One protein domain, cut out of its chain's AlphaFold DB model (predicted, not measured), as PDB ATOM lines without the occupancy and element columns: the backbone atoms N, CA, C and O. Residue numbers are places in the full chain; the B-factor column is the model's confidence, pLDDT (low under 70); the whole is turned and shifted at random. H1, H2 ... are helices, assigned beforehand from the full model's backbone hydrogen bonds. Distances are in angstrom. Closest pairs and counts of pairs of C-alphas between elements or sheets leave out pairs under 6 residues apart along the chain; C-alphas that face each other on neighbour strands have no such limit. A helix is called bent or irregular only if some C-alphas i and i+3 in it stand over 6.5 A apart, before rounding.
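What this domain is: This is residues 21 to 52 and 69 to 149 of the 189 residues of an uncharacterized protein of Pseudogymnoascus verrucosus (UniProt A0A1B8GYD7). Two long helical pieces, H7 and the arm H5a of the bent helix H5, cross as an X in the core, and the shorter pieces gather toward the two ends of the longest axis. Toward one end lie H1, H6 and the other arm, H5b, with H1 packed on H6; toward the other lie H2, H3 and H4, with H3 packed on H7. The 113 printed residues include seven named helices, H1 to H7 in chain order, and no named strand: the class is all helix. The whole is compact, with a radius of gyration of the C-alphas of 15.0 A and spans of 46 by 31 by 22 A.

Where its parts are: H1, residues 27 to 30, begins at C-alpha 27 at (58.891, 223.096, 196.401). H2, residues 38 to 52, is 21.6 A long from first to last C-alpha. H3 is residues 70 to 74 and H4 residues 76 to 79. H5, residues 85 to 112, was assigned as one helix by its hydrogen bonds but is bent: C-alphas 101 and 104 are 7.8 A apart. Its arm H5a, residues 85 to 101, is 24.2 A long and ends at C-alpha 101 at (67.647, 214.880, 187.321); its arm H5b, residues 104 to 112, is 12.0 A long. H6, residues 114 to 123, is 14.2 A long. H7, residues 127 to 148, is 31.9 A long and ends at C-alpha 148 at (81.647, 196.649, 188.158).

How they stand to each other: H1 touches H6, the closest C-alphas being those of Thr 28 and Ala 120, 5.1 A apart. H1 and H2 are apart. H2 only just touches H3, with 3 pairs of C-alphas within 8 A, through its residues 47 to 51 alone; the closest are those of Leu 51 and Ser 72, 7.3 A apart. H3 touches residues 136 to 140 of H7, with the C-alphas of Gln 70 and Ala 136 closest at 5.0 A. H4 is close to H2 but not clearly touching it, the closest C-alphas being those of His 47 and Phe 76, 6.9 A apart. H5a touches residues 134 to 142 of H7, about perpendicular at 74 degrees, with the C-alphas of Tyr 96 and Ala 138 closest at 3.8 A. H5b stands at a steep tilt of 58 degrees to H5a, and it is close to H6 but not clearly touching it, with the C-alphas of Ala 110 and Trp 117 closest at 5.6 A. In H2, H3, H5a, H5b, H6 and H7 every O i to N i+4 pair is within hydrogen-bond range; H1 and H4 are too short for such a pair.

The domain as a whole: The two C-alphas farthest apart are those of Gln 21 and Leu 82, at 47.1 A. Residues 53 to 68 are cut out, and C-alphas 52 and 69 are 11.0 A apart across the cut. Of the links that are printed whole, none is long. The mean pLDDT of the printed part is 94.0; residues 147 to 149 are under 70.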
ATOM      1  N   GLN A  21      60.861 234.818 194.277       84.88
ATOM      2  CA  GLN A  21      60.859 233.680 193.357       84.88
ATOM      3  C   GLN A  21      60.498 232.363 194.067       84.88
ATOM      4  O   GLN A  21      59.840 231.506 193.478       84.88
ATOM      5  N   CYS A  22      60.850 232.227 195.347       88.00
ATOM      6  CA  CYS A  22      60.514 231.066 196.170       88.00
ATOM      7  C   CYS A  22      59.005 230.915 196.398       88.00
ATOM      8  O   CYS A  22      58.534 229.808 196.626       88.00
ATOM      9  N   LEU A  23      58.225 232.000 196.292       84.12
ATOM     10  CA  LEU A  23      56.762 231.951 196.425       84.12
ATOM     11  C   LEU A  23      56.074 231.352 195.194       84.12
ATOM     12  O   LEU A  23      54.920 230.938 195.276       84.12
ATOM     13  N   THR A  24      56.752 231.353 194.045       87.62
ATOM     14  CA  THR A  24      56.208 230.829 192.784       87.62
ATOM     15  C   THR A  24      56.644 229.398 192.490       87.62
ATOM     16  O   THR A  24      56.013 228.729 191.675       87.62
ATOM     17  N   GLU A  25      57.706 228.931 193.142       91.25
ATOM     18  CA  GLU A  25      58.233 227.585 192.959       91.25
ATOM     19  C   GLU A  25      57.403 226.566 193.750       91.25
ATOM     20  O   GLU A  25      57.138 226.744 194.941       91.25
ATOM     21  N   ASN A  26      57.017 225.456 193.116       93.69
ATOM     22  CA  ASN A  26      56.347 224.374 193.832       93.69
ATOM     23  C   ASN A  26      57.383 223.463 194.500       93.69
ATOM     24  O   ASN A  26      57.730 222.409 193.976       93.69
ATOM     25  N   LEU A  27      57.850 223.842 195.686       93.50
ATOM     26  CA  LEU A  27      58.891 223.096 196.401       93.50
ATOM     27  C   LEU A  27      58.461 221.674 196.807       93.50
ATOM     28  O   LEU A  27      59.300 220.779 196.885       93.50
ATOM     29  N   THR A  28      57.159 221.423 196.985       93.56
ATOM     30  CA  THR A  28      56.652 220.087 197.357       93.56
ATOM     31  C   THR A  28      56.868 219.033 196.270       93.56
ATOM     32  O   THR A  28      56.932 217.847 196.584       93.56
ATOM     33  N   GLN A  29      57.053 219.441 195.006       94.06
ATOM     34  CA  GLN A  29      57.326 218.509 193.907       94.06
ATOM     35  C   GLN A  29      58.635 217.731 194.117       94.06
ATOM     36  O   GLN A  29      58.769 216.600 193.663       94.06
ATOM     37  N   TYR A  30      59.591 218.320 194.843       95.81
ATOM     38  CA  TYR A  30      60.880 217.700 195.145       95.81
ATOM     39  C   TYR A  30      60.820 216.708 196.310       95.81
ATOM     40  O   TYR A  30      61.805 216.031 196.591       95.81
ATOM     41  N   LEU A  31      59.672 216.617 196.983       95.94
ATOM     42  CA  LEU A  31      59.409 215.643 198.040       95.94
ATOM     43  C   LEU A  31      58.605 214.444 197.513       95.94
ATOM     44  O   LEU A  31      58.545 213.400 198.166       95.94
ATOM     45  N   ASP A  32      58.054 214.541 196.296       94.69
ATOM     46  CA  ASP A  32      57.419 213.415 195.613       94.69
ATOM     47  C   ASP A  32      58.436 212.577 194.830       94.69
ATOM     48  O   ASP A  32      58.521 212.572 193.602       94.69
ATOM     49  N   VAL A  33      59.259 211.870 195.593       97.19
ATOM     50  CA  VAL A  33      60.288 210.970 195.074       97.19
ATOM     51  C   VAL A  33      59.719 209.588 194.720       97.19
ATOM     52  O   VAL A  33      58.640 209.223 195.212       97.19
ATOM     53  N   PRO A  34      60.439 208.768 193.922       97.19
ATOM     54  CA  PRO A  34      60.092 207.368 193.701       97.19
ATOM     55  C   PRO A  34      60.034 206.600 195.024       97.19
ATOM     56  O   PRO A  34      60.959 206.666 195.834       97.19
ATOM     57  N   LYS A  35      58.963 205.828 195.231       96.12
ATOM     58  CA  LYS A  35      58.755 205.038 196.453       96.12
ATOM     59  C   LYS A  35      58.701 203.547 196.109       96.12
ATOM     60  O   LYS A  35      58.018 203.173 195.149       96.12
ATOM     61  N   PRO A  36      59.388 202.677 196.868       95.88
ATOM     62  CA  PRO A  36      59.261 201.242 196.680       95.88
ATOM     63  C   PRO A  36      57.863 200.795 197.122       95.88
ATOM     64  O   PRO A  36      57.209 201.440 197.941       95.88
ATOM     65  N   THR A  37      57.393 199.667 196.596       95.00
ATOM     66  CA  THR A  37      56.070 199.115 196.930       95.00
ATOM     67  C   THR A  37      56.160 197.624 197.257       95.00
ATOM     68  O   THR A  37      57.208 196.991 197.101       95.00
ATOM     69  N   GLY A  38      55.063 197.046 197.756       96.44
ATOM     70  CA  GLY A  38      54.953 195.602 197.979       96.44
ATOM     71  C   GLY A  38      55.965 195.049 198.989       96.44
ATOM     72  O   GLY A  38      56.200 195.648 200.038       96.44
ATOM     73  N   SER A  39      56.536 193.878 198.692       97.38
ATOM     74  CA  SER A  39      57.498 193.199 199.574       97.38
ATOM     75  C   SER A  39      58.785 193.999 199.767       97.38
ATOM     76  O   SER A  39      59.273 194.084 200.888       97.38
ATOM     77  N   LEU A  40      59.281 194.664 198.717       97.75
ATOM     78  CA  LEU A  40      60.477 195.501 198.811       97.75
ATOM     79  C   LEU A  40      60.309 196.612 199.854       97.75
ATOM     80  O   LEU A  40      61.184 196.816 200.686       97.75
ATOM     81  N   PHE A  41      59.167 197.302 199.836       97.00
ATOM     82  CA  PHE A  41      58.867 198.357 200.805       97.00
ATOM     83  C   PHE A  41      58.890 197.848 202.254       97.00
ATOM     84  O   PHE A  41      59.391 198.528 203.146       97.00
ATOM     85  N   LYS A  42      58.372 196.639 202.494       97.38
ATOM     86  CA  LYS A  42      58.378 196.021 203.829       97.38
ATOM     87  C   LYS A  42      59.793 195.680 204.287       97.38
ATOM     88  O   LYS A  42      60.141 195.980 205.426       97.38
ATOM     89  N   GLU A  43      60.606 195.105 203.406       97.94
ATOM     90  CA  GLU A  43      61.996 194.766 203.726       97.94
ATOM     91  C   GLU A  43      62.850 196.016 203.963       97.94
ATOM     92  O   GLU A  43      63.630 196.050 204.912       97.94
ATOM     93  N   LEU A  44      62.660 197.079 203.177       96.81
ATOM     94  CA  LEU A  44      63.361 198.350 203.385       96.81
ATOM     95  C   LEU A  44      62.960 199.025 204.700       96.81
ATOM     96  O   LEU A  44      63.833 199.508 205.416       96.81
ATOM     97  N   GLN A  45      61.676 199.000 205.075       95.12
ATOM     98  CA  GLN A  45      61.251 199.475 206.397       95.12
ATOM     99  C   GLN A  45      61.840 198.632 207.533       95.12
ATOM    100  O   GLN A  45      62.298 199.181 208.533       95.12
ATOM    101  N   SER A  46      61.857 197.304 207.380       95.94
ATOM    102  CA  SER A  46      62.482 196.391 208.345       95.94
ATOM    103  C   SER A  46      63.971 196.708 208.507       95.94
ATOM    104  O   SER A  46      64.458 196.851 209.629       95.94
ATOM    105  N   HIS A  47      64.687 196.914 207.400       95.62
ATOM    106  CA  HIS A  47      66.091 197.326 207.407       95.62
ATOM    107  C   HIS A  47      66.287 198.682 208.086       95.62
ATOM    108  O   HIS A  47      67.064 198.779 209.033       95.62
ATOM    109  N   GLY A  48      65.520 199.699 207.684       93.62
ATOM    110  CA  GLY A  48      65.564 201.035 208.274       93.62
ATOM    111  C   GLY A  48      65.308 201.018 209.782       93.62
ATOM    112  O   GLY A  48      66.060 201.626 210.538       93.62
ATOM    113  N   SER A  49      64.323 200.248 210.255       91.81
ATOM    114  CA  SER A  49      64.031 200.141 211.692       91.81
ATOM    115  C   SER A  49      65.227 199.636 212.510       91.81
ATOM    116  O   SER A  49      65.474 200.148 213.600       91.81
ATOM    117  N   LYS A  50      66.026 198.713 211.958       93.38
ATOM    118  CA  LYS A  50      67.267 198.227 212.583       93.38
ATOM    119  C   LYS A  50      68.362 199.291 212.591       93.38
ATOM    120  O   LYS A  50      69.122 199.369 213.549       93.38
ATOM    121  N   LEU A  51      68.442 200.127 211.552       93.12
ATOM    122  CA  LEU A  51      69.393 201.245 211.512       93.12
ATOM    123  C   LEU A  51      69.088 202.293 212.591       93.12
ATOM    124  O   LEU A  51      70.007 202.885 213.155       93.12
ATOM    125  N   TYR A  52      67.805 202.499 212.886       89.50
ATOM    126  CA  TYR A  52      67.337 203.476 213.868       89.50
ATOM    127  C   TYR A  52      67.246 202.936 215.306       89.50
ATOM    128  O   TYR A  52      67.228 203.732 216.246       89.50
ATOM    129  N   ALA A  69      74.129 206.557 207.845       94.56
ATOM    130  CA  ALA A  69      75.081 206.671 206.748       94.56
ATOM    131  C   ALA A  69      74.621 205.868 205.518       94.56
ATOM    132  O   ALA A  69      74.081 204.768 205.645       94.56
ATOM    133  N   GLN A  70      74.910 206.383 204.318       96.19
ATOM    134  CA  GLN A  70      74.570 205.723 203.054       96.19
ATOM    135  C   GLN A  70      75.062 204.268 203.003       96.19
ATOM    136  O   GLN A  70      74.319 203.383 202.596       96.19
ATOM    137  N   SER A  71      76.278 203.988 203.479       95.81
ATOM    138  CA  SER A  71      76.834 202.629 203.500       95.81
ATOM    139  C   SER A  71      75.972 201.634 204.288       95.81
ATOM    140  O   SER A  71      75.861 200.471 203.898       95.81
ATOM    141  N   SER A  72      75.308 202.084 205.358       96.50
ATOM    142  CA  SER A  72      74.362 201.271 206.127       96.50
ATOM    143  C   SER A  72      73.090 200.958 205.335       96.50
ATOM    144  O   SER A  72      72.552 199.859 205.454       96.50
ATOM    145  N   TRP A  73      72.640 201.878 204.481       96.94
ATOM    146  CA  TRP A  73      71.554 201.627 203.531       96.94
ATOM    147  C   TRP A  73      71.986 200.679 202.406       96.94
ATOM    148  O   TRP A  73      71.255 199.747 202.080       96.94
ATOM    149  N   CYS A  74      73.204 200.825 201.876       96.81
ATOM    150  CA  CYS A  74      73.716 199.959 200.806       96.81
ATOM    151  C   CYS A  74      73.905 198.499 201.250       96.81
ATOM    152  O   CYS A  74      73.759 197.577 200.437       96.81
ATOM    153  N   ALA A  75      74.140 198.272 202.547       96.31
ATOM    154  CA  ALA A  75      74.179 196.943 203.161       96.31
ATOM    155  C   ALA A  75      72.838 196.181 203.085       96.31
ATOM    156  O   ALA A  75      72.783 194.988 203.388       96.31
ATOM    157  N   PHE A  76      71.753 196.818 202.634       96.69
ATOM    158  CA  PHE A  76      70.515 196.118 202.301       96.69
ATOM    159  C   PHE A  76      70.758 194.992 201.286       96.69
ATOM    160  O   PHE A  76      70.261 193.885 201.453       96.69
ATOM    161  N   THR A  77      71.602 195.226 200.276       95.06
ATOM    162  CA  THR A  77      71.884 194.239 199.215       95.06
ATOM    163  C   THR A  77      72.515 192.937 199.712       95.06
ATOM    164  O   THR A  77      72.421 191.920 199.029       95.06
ATOM    165  N   THR A  78      73.140 192.950 200.892       92.88
ATOM    166  CA  THR A  78      73.796 191.776 201.484       92.88
ATOM    167  C   THR A  78      72.938 191.071 202.532       92.88
ATOM    168  O   THR A  78      73.195 189.911 202.844       92.88
ATOM    169  N   SER A  79      71.938 191.758 203.084       91.94
ATOM    170  CA  SER A  79      71.105 191.271 204.192       91.94
ATOM    171  C   SER A  79      69.656 190.985 203.795       91.94
ATOM    172  O   SER A  79      68.957 190.276 204.522       91.94
ATOM    173  N   ALA A  80      69.204 191.512 202.657       94.50
ATOM    174  CA  ALA A  80      67.847 191.336 202.172       94.50
ATOM    175  C   ALA A  80      67.589 189.919 201.628       94.50
ATOM    176  O   ALA A  80      68.497 189.278 201.085       94.50
ATOM    177  N   PRO A  81      66.335 189.442 201.696       96.75
ATOM    178  CA  PRO A  81      65.901 188.255 200.970       96.75
ATOM    179  C   PRO A  81      66.223 188.334 199.466       96.75
ATOM    180  O   PRO A  81      66.041 189.369 198.820       96.75
ATOM    181  N   LEU A  82      66.703 187.233 198.878       96.31
ATOM    182  CA  LEU A  82      67.138 187.214 197.471       96.31
ATOM    183  C   LEU A  82      66.001 187.516 196.481       96.31
ATOM    184  O   LEU A  82      66.250 188.038 195.396       96.31
ATOM    185  N   ASP A  83      64.759 187.202 196.846       96.94
ATOM    186  CA  ASP A  83      63.564 187.426 196.032       96.94
ATOM    187  C   ASP A  83      63.206 188.912 195.882       96.94
ATOM    188  O   ASP A  83      62.588 189.288 194.882       96.94
ATOM    189  N   VAL A  84      63.636 189.780 196.808       97.62
ATOM    190  CA  VAL A  84      63.402 191.232 196.711       97.62
ATOM    191  C   VAL A  84      64.529 191.991 196.007       97.62
ATOM    192  O   VAL A  84      64.322 193.136 195.599       97.62
ATOM    193  N   LEU A  85      65.702 191.379 195.802       96.69
ATOM    194  CA  LEU A  85      66.858 192.045 195.182       96.69
ATOM    195  C   LEU A  85      66.610 192.549 193.746       96.69
ATOM    196  O   LEU A  85      67.052 193.658 193.438       96.69
ATOM    197  N   PRO A  86      65.886 191.833 192.859       97.56
ATOM    198  CA  PRO A  86      65.559 192.368 191.535       97.56
ATOM    199  C   PRO A  86      64.703 193.640 191.609       97.56
ATOM    200  O   PRO A  86      64.967 194.613 190.900       97.56
ATOM    201  N   ALA A  87      63.711 193.657 192.505       98.06
ATOM    202  CA  ALA A  87      62.874 194.832 192.734       98.06
ATOM    203  C   ALA A  87      63.694 195.987 193.322       98.06
ATOM    204  O   ALA A  87      63.530 197.129 192.895       98.06
ATOM    205  N   TYR A  88      64.609 195.693 194.253       97.81
ATOM    206  CA  TYR A  88      65.533 196.681 194.806       97.81
ATOM    207  C   TYR A  88      66.405 197.314 193.723       97.81
ATOM    208  O   TYR A  88      66.497 198.533 193.665       97.81
ATOM    209  N   SER A  89      67.000 196.510 192.838       97.19
ATOM    210  CA  SER A  89      67.837 197.017 191.745       97.19
ATOM    211  C   SER A  89      67.058 197.977 190.836       97.19
ATOM    212  O   SER A  89      67.510 199.090 190.559       97.19
ATOM    213  N   SER A  90      65.829 197.604 190.456       98.00
ATOM    214  CA  SER A  90      64.937 198.478 189.682       98.00
ATOM    215  C   SER A  90      64.588 199.771 190.426       98.00
ATOM    216  O   SER A  90      64.580 200.848 189.828       98.00
ATOM    217  N   TYR A  91      64.310 199.690 191.727       98.25
ATOM    218  CA  TYR A  91      64.005 200.853 192.557       98.25
ATOM    219  C   TYR A  91      65.216 201.785 192.723       98.25
ATOM    220  O   TYR A  91      65.096 202.983 192.481       98.25
ATOM    221  N   ALA A  92      66.389 201.251 193.062       97.81
ATOM    222  CA  ALA A  92      67.611 202.028 193.250       97.81
ATOM    223  C   ALA A  92      68.034 202.743 191.953       97.81
ATOM    224  O   ALA A  92      68.482 203.886 191.992       97.81
ATOM    225  N   SER A  93      67.805 202.118 190.794       98.19
ATOM    226  CA  SER A  93      68.016 202.749 189.485       98.19
ATOM    227  C   SER A  93      67.044 203.906 189.206       98.19
ATOM    228  O   SER A  93      67.446 204.956 188.693       98.19
ATOM    229  N   GLN A  94      65.770 203.762 189.594       98.44
ATOM    230  CA  GLN A  94      64.781 204.846 189.519       98.44
ATOM    231  C   GLN A  94      65.139 206.001 190.459       98.44
ATOM    232  O   GLN A  94      65.106 207.156 190.038       98.44
ATOM    233  N   ALA A  95      65.530 205.694 191.699       98.38
ATOM    234  CA  ALA A  95      66.006 206.677 192.666       98.38
ATOM    235  C   ALA A  95      67.230 207.436 192.128       98.38
ATOM    236  O   ALA A  95      67.245 208.664 192.142       98.38
ATOM    237  N   TYR A  96      68.210 206.719 191.567       98.44
ATOM    238  CA  TYR A  96      69.381 207.316 190.923       98.44
ATOM    239  C   TYR A  96      69.006 208.244 189.767       98.44
ATOM    240  O   TYR A  96      69.505 209.367 189.691       98.44
ATOM    241  N   SER A  97      68.113 207.798 188.883       98.56
ATOM    242  CA  SER A  97      67.657 208.600 187.742       98.56
ATOM    243  C   SER A  97      66.931 209.868 188.194       98.56
ATOM    244  O   SER A  97      67.206 210.952 187.681       98.56
ATOM    245  N   TRP A  98      66.046 209.752 189.189       98.50
ATOM    246  CA  TRP A  98      65.338 210.895 189.760       98.50
ATOM    247  C   TRP A  98      66.310 211.869 190.433       98.50
ATOM    248  O   TRP A  98      66.306 213.053 190.103       98.50
ATOM    249  N   TRP A  99      67.195 211.384 191.310       98.44
ATOM    250  CA  TRP A  99      68.161 212.232 192.009       98.44
ATOM    251  C   TRP A  99      69.110 212.933 191.037       98.44
ATOM    252  O   TRP A  99      69.344 214.134 191.151       98.44
ATOM    253  N   SER A 100      69.591 212.225 190.014       98.25
ATOM    254  CA  SER A 100      70.438 212.814 188.972       98.25
ATOM    255  C   SER A 100      69.738 213.964 188.241       98.25
ATOM    256  O   SER A 100      70.377 214.968 187.938       98.25
ATOM    257  N   ALA A 101      68.431 213.846 187.995       98.31
ATOM    258  CA  ALA A 101      67.647 214.880 187.321       98.31
ATOM    259  C   ALA A 101      67.305 216.087 188.217       98.31
ATOM    260  O   ALA A 101      67.150 217.188 187.695       98.31
ATOM    261  N   HIS A 102      67.193 215.904 189.539       98.38
ATOM    262  CA  HIS A 102      66.650 216.932 190.444       98.38
ATOM    263  C   HIS A 102      67.660 217.494 191.455       98.38
ATOM    264  O   HIS A 102      67.414 218.556 192.019       98.38
ATOM    265  N   SER A 103      68.793 216.827 191.689       97.88
ATOM    266  CA  SER A 103      69.750 217.160 192.760       97.88
ATOM    267  C   SER A 103      70.226 218.612 192.745       97.88
ATOM    268  O   SER A 103      70.277 219.248 193.796       97.88
ATOM    269  N   SER A 104      70.533 219.165 191.570       97.75
ATOM    270  CA  SER A 104      70.967 220.559 191.437       97.75
ATOM    271  C   SER A 104      69.878 221.537 191.880       97.75
ATOM    272  O   SER A 104      70.166 222.457 192.645       97.75
ATOM    273  N   SER A 105      68.631 221.318 191.459       96.19
ATOM    274  CA  SER A 105      67.478 222.113 191.885       96.19
ATOM    275  C   SER A 105      67.211 221.954 193.375       96.19
ATOM    276  O   SER A 105      67.064 222.961 194.054       96.19
ATOM    277  N   VAL A 106      67.216 220.725 193.898       96.69
ATOM    278  CA  VAL A 106      66.991 220.449 195.327       96.69
ATOM    279  C   VAL A 106      68.010 221.186 196.191       96.69
ATOM    280  O   VAL A 106      67.624 221.941 197.078       96.69
ATOM    281  N   VAL A 107      69.307 221.028 195.906       96.44
ATOM    282  CA  VAL A 107      70.377 221.679 196.680       96.44
ATOM    283  C   VAL A 107      70.267 223.201 196.589       96.44
ATOM    284  O   VAL A 107      70.373 223.895 197.597       96.44
ATOM    285  N   SER A 108      70.029 223.718 195.386       95.44
ATOM    286  CA  SER A 108      69.962 225.152 195.125       95.44
ATOM    287  C   SER A 108      68.744 225.812 195.782       95.44
ATOM    288  O   SER A 108      68.876 226.856 196.416       95.44
ATOM    289  N   LEU A 109      67.563 225.198 195.672       94.81
ATOM    290  CA  LEU A 109      66.314 225.719 196.228       94.81
ATOM    291  C   LEU A 109      66.255 225.562 197.745       94.81
ATOM    292  O   LEU A 109      65.816 226.491 198.412       94.81
ATOM    293  N   ALA A 110      66.760 224.462 198.308       93.88
ATOM    294  CA  ALA A 110      66.856 224.314 199.760       93.88
ATOM    295  C   ALA A 110      67.756 225.392 200.397       93.88
ATOM    296  O   ALA A 110      67.504 225.826 201.517       93.88
ATOM    297  N   GLN A 111      68.790 225.851 199.680       93.38
ATOM    298  CA  GLN A 111      69.677 226.928 200.134       93.38
ATOM    299  C   GLN A 111      69.098 228.329 199.908       93.38
ATOM    300  O   GLN A 111      69.283 229.206 200.746       93.38
ATOM    301  N   GLN A 112      68.446 228.560 198.765       93.38
ATOM    302  CA  GLN A 112      67.915 229.877 198.401       93.38
ATOM    303  C   GLN A 112      66.561 230.183 199.043       93.38
ATOM    304  O   GLN A 112      66.257 231.350 199.267       93.38
ATOM    305  N   CYS A 113      65.768 229.149 199.320       93.88
ATOM    306  CA  CYS A 113      64.409 229.240 199.837       93.88
ATOM    307  C   CYS A 113      64.266 228.473 201.166       93.88
ATOM    308  O   CYS A 113      63.460 227.541 201.235       93.88
ATOM    309  N   PRO A 114      65.075 228.766 202.202       93.31
ATOM    310  CA  PRO A 114      65.075 227.983 203.436       93.31
ATOM    311  C   PRO A 114      63.699 227.938 204.119       93.31
ATOM    312  O   PRO A 114      63.295 226.869 204.576       93.31
ATOM    313  N   ILE A 115      62.948 229.046 204.138       93.00
ATOM    314  CA  ILE A 115      61.618 229.089 204.770       93.00
ATOM    315  C   ILE A 115      60.607 228.282 203.946       93.00
ATOM    316  O   ILE A 115      59.814 227.509 204.485       93.00
ATOM    317  N   GLY A 116      60.607 228.452 202.627       93.38
ATOM    318  CA  GLY A 116      59.739 227.731 201.705       93.38
ATOM    319  C   GLY A 116      60.019 226.232 201.717       93.38
ATOM    320  O   GLY A 116      59.083 225.435 201.695       93.38
ATOM    321  N   TRP A 117      61.291 225.844 201.796       94.69
ATOM    322  CA  TRP A 117      61.716 224.450 201.855       94.69
ATOM    323  C   TRP A 117      61.281 223.784 203.162       94.69
ATOM    324  O   TRP A 117      60.693 222.704 203.130       94.69
ATOM    325  N   GLU A 118      61.484 224.453 204.301       92.00
ATOM    326  CA  GLU A 118      60.993 223.980 205.601       92.00
ATOM    327  C   GLU A 118      59.465 223.818 205.590       92.00
ATOM    328  O   GLU A 118      58.944 222.767 205.964       92.00
ATOM    329  N   ASN A 119      58.738 224.807 205.060       92.38
ATOM    330  CA  ASN A 119      57.287 224.709 204.901       92.38
ATOM    331  C   ASN A 119      56.873 223.558 203.978       92.38
ATOM    332  O   ASN A 119      55.894 222.870 204.263       92.38
ATOM    333  N   ALA A 120      57.598 223.316 202.884       93.50
ATOM    334  CA  ALA A 120      57.311 222.205 201.983       93.50
ATOM    335  C   ALA A 120      57.452 220.853 202.697       93.50
ATOM    336  O   ALA A 120      56.573 220.006 202.548       93.50
ATOM    337  N   ILE A 121      58.500 220.681 203.513       93.12
ATOM    338  CA  ILE A 121      58.697 219.486 204.346       93.12
ATOM    339  C   ILE A 121      57.532 219.314 205.328       93.12
ATOM    340  O   ILE A 121      56.950 218.235 205.409       93.12
ATOM    341  N   LEU A 122      57.139 220.382 206.028       91.31
ATOM    342  CA  LEU A 122      56.024 220.341 206.981       91.31
ATOM    343  C   LEU A 122      54.687 219.994 206.308       91.31
ATOM    344  O   LEU A 122      53.866 219.277 206.883       91.31
ATOM    345  N   MET A 123      54.469 220.486 205.087       91.50
ATOM    346  CA  MET A 123      53.246 220.252 204.314       91.50
ATOM    347  C   MET A 123      53.233 218.909 203.574       91.50
ATOM    348  O   MET A 123      52.174 218.495 203.098       91.50
ATOM    349  N   HIS A 124      54.368 218.213 203.491       91.62
ATOM    350  CA  HIS A 124      54.491 216.900 202.862       91.62
ATOM    351  C   HIS A 124      55.024 215.873 203.875       91.62
ATOM    352  O   HIS A 124      56.222 215.578 203.889       91.62
ATOM    353  N   PRO A 125      54.152 215.307 204.735       87.44
ATOM    354  CA  PRO A 125      54.567 214.422 205.821       87.44
ATOM    355  C   PRO A 125      55.464 213.268 205.356       87.44
ATOM    356  O   PRO A 125      55.087 212.479 204.487       87.44
ATOM    357  N   GLY A 126      56.650 213.165 205.962       87.25
ATOM    358  CA  GLY A 126      57.657 212.148 205.647       87.25
ATOM    359  C   GLY A 126      58.405 212.368 204.327       87.25
ATOM    360  O   GLY A 126      59.191 211.510 203.933       87.25
ATOM    361  N   GLY A 127      58.169 213.480 203.626       91.00
ATOM    362  CA  GLY A 127      58.832 213.800 202.362       91.00
ATOM    363  C   GLY A 127      60.340 213.968 202.494       91.00
ATOM    364  O   GLY A 127      61.087 213.526 201.629       91.00
ATOM    365  N   ASP A 128      60.793 214.551 203.601       92.25
ATOM    366  CA  ASP A 128      62.205 214.673 203.958       92.25
ATOM    367  C   ASP A 128      62.866 213.303 204.160       92.25
ATOM    368  O   ASP A 128      63.953 213.052 203.637       92.25
ATOM    369  N   MET A 129      62.187 212.389 204.858       91.44
ATOM    370  CA  MET A 129      62.652 211.016 205.040       91.44
ATOM    371  C   MET A 129      62.755 210.296 203.693       91.44
ATOM    372  O   MET A 129      63.800 209.728 203.383       91.44
ATOM    373  N   TRP A 130      61.716 210.383 202.858       95.12
ATOM    374  CA  TRP A 130      61.728 209.772 201.529       95.12
ATOM    375  C   TRP A 130      62.803 210.359 200.613       95.12
ATOM    376  O   TRP A 130      63.439 209.620 199.853       95.12
ATOM    377  N   LEU A 131      63.032 211.670 200.681       96.88
ATOM    378  CA  LEU A 131      64.094 212.328 199.929       96.88
ATOM    379  C   LEU A 131      65.474 211.828 200.375       96.88
ATOM    380  O   LEU A 131      66.287 211.471 199.523       96.88
ATOM    381  N   ASN A 132      65.722 211.729 201.683       96.75
ATOM    382  CA  ASN A 132      66.979 211.195 202.210       96.75
ATOM    383  C   ASN A 132      67.200 209.726 201.809       96.75
ATOM    384  O   ASN A 132      68.295 209.375 201.367       96.75
ATOM    385  N   ASP A 133      66.161 208.891 201.874       96.50
ATOM    386  CA  ASP A 133      66.206 207.505 201.392       96.50
ATOM    387  C   ASP A 133      66.541 207.454 199.891       96.50
ATOM    388  O   ASP A 133      67.406 206.691 199.459       96.50
ATOM    389  N   THR A 134      65.917 208.316 199.086       98.12
ATOM    390  CA  THR A 134      66.178 208.411 197.641       98.12
ATOM    391  C   THR A 134      67.629 208.781 197.357       98.12
ATOM    392  O   THR A 134      68.260 208.148 196.510       98.12
ATOM    393  N   ILE A 135      68.178 209.761 198.081       98.00
ATOM    394  CA  ILE A 135      69.590 210.152 197.979       98.00
ATOM    395  C   ILE A 135      70.492 208.967 198.346       98.00
ATOM    396  O   ILE A 135      71.438 208.666 197.613       98.00
ATOM    397  N   ALA A 136      70.181 208.257 199.434       98.19
ATOM    398  CA  ALA A 136      70.968 207.114 199.883       98.19
ATOM    399  C   ALA A 136      70.979 205.978 198.846       98.19
ATOM    400  O   ALA A 136      72.049 205.517 198.444       98.19
ATOM    401  N   PHE A 137      69.814 205.552 198.352       98.06
ATOM    402  CA  PHE A 137      69.725 204.463 197.375       98.06
ATOM    403  C   PHE A 137      70.265 204.849 195.996       98.06
ATOM    404  O   PHE A 137      70.859 204.003 195.321       98.06
ATOM    405  N   ALA A 138      70.134 206.118 195.596       98.06
ATOM    406  CA  ALA A 138      70.812 206.651 194.418       98.06
ATOM    407  C   ALA A 138      72.337 206.507 194.545       98.06
ATOM    408  O   ALA A 138      72.993 206.035 193.614       98.06
ATOM    409  N   GLY A 139      72.895 206.854 195.707       97.62
ATOM    410  CA  GLY A 139      74.314 206.670 196.005       97.62
ATOM    411  C   GLY A 139      74.740 205.200 195.958       97.62
ATOM    412  O   GLY A 139      75.711 204.865 195.281       97.62
ATOM    413  N   CYS A 140      73.961 204.300 196.566       97.19
ATOM    414  CA  CYS A 140      74.232 202.859 196.521       97.19
ATOM    415  C   CYS A 140      74.245 202.300 195.093       97.19
ATOM    416  O   CYS A 140      75.093 201.475 194.750       97.19
ATOM    417  N   HIS A 141      73.316 202.750 194.247       97.19
ATOM    418  CA  HIS A 141      73.300 202.386 192.834       97.19
ATOM    419  C   HIS A 141      74.561 202.896 192.121       97.19
ATOM    420  O   HIS A 141      75.224 202.130 191.421       97.19
ATOM    421  N   ALA A 142      74.935 204.161 192.327       96.69
ATOM    422  CA  ALA A 142      76.135 204.741 191.727       96.69
ATOM    423  C   ALA A 142      77.416 203.969 192.107       96.69
ATOM    424  O   ALA A 142      78.218 203.646 191.230       96.69
ATOM    425  N   GLU A 143      77.580 203.613 193.385       95.12
ATOM    426  CA  GLU A 143      78.723 202.834 193.892       95.12
ATOM    427  C   GLU A 143      78.791 201.414 193.309       95.12
ATOM    428  O   GLU A 143      79.868 200.910 192.973       95.12
ATOM    429  N   ALA A 144      77.642 200.759 193.134       91.69
ATOM    430  CA  ALA A 144      77.594 199.443 192.505       91.69
ATOM    431  C   ALA A 144      78.086 199.498 191.046       91.69
ATOM    432  O   ALA A 144      78.818 198.613 190.598       91.69
ATOM    433  N   HIS A 145      77.749 200.563 190.313       87.44
ATOM    434  CA  HIS A 145      78.154 200.736 188.917       87.44
ATOM    435  C   HIS A 145      79.626 201.129 188.730       87.44
ATOM    436  O   HIS A 145      80.218 200.768 187.711       87.44
ATOM    437  N   THR A 146      80.254 201.802 189.696       82.94
ATOM    438  CA  THR A 146      81.704 202.071 189.650       82.94
ATOM    439  C   THR A 146      82.528 200.827 189.989       82.94
ATOM    440  O   THR A 146      83.594 200.616 189.409       82.94
ATOM    441  N   THR A 147      82.009 199.956 190.857       69.50
ATOM    442  CA  THR A 147      82.679 198.711 191.271       69.50
ATOM    443  C   THR A 147      82.740 197.679 190.137       69.50
ATOM    444  O   THR A 147      83.770 197.038 189.943       69.50
ATOM    445  N   VAL A 148      81.686 197.569 189.319       61.78
ATOM    446  CA  VAL A 148      81.647 196.649 188.158       61.78
ATOM    447  C   VAL A 148      82.636 197.053 187.049       61.78
ATOM    448  O   VAL A 148      83.091 196.205 186.286       61.78
ATOM    449  N   GLY A 149      83.029 198.331 186.979       48.31
ATOM    450  CA  GLY A 149      84.046 198.822 186.039       48.31
ATOM    451  C   GLY A 149      85.491 198.490 186.430       48.31
ATOM    452  O   GLY A 149      86.391 198.649 185.608       48.31
TER     453      GLY A 149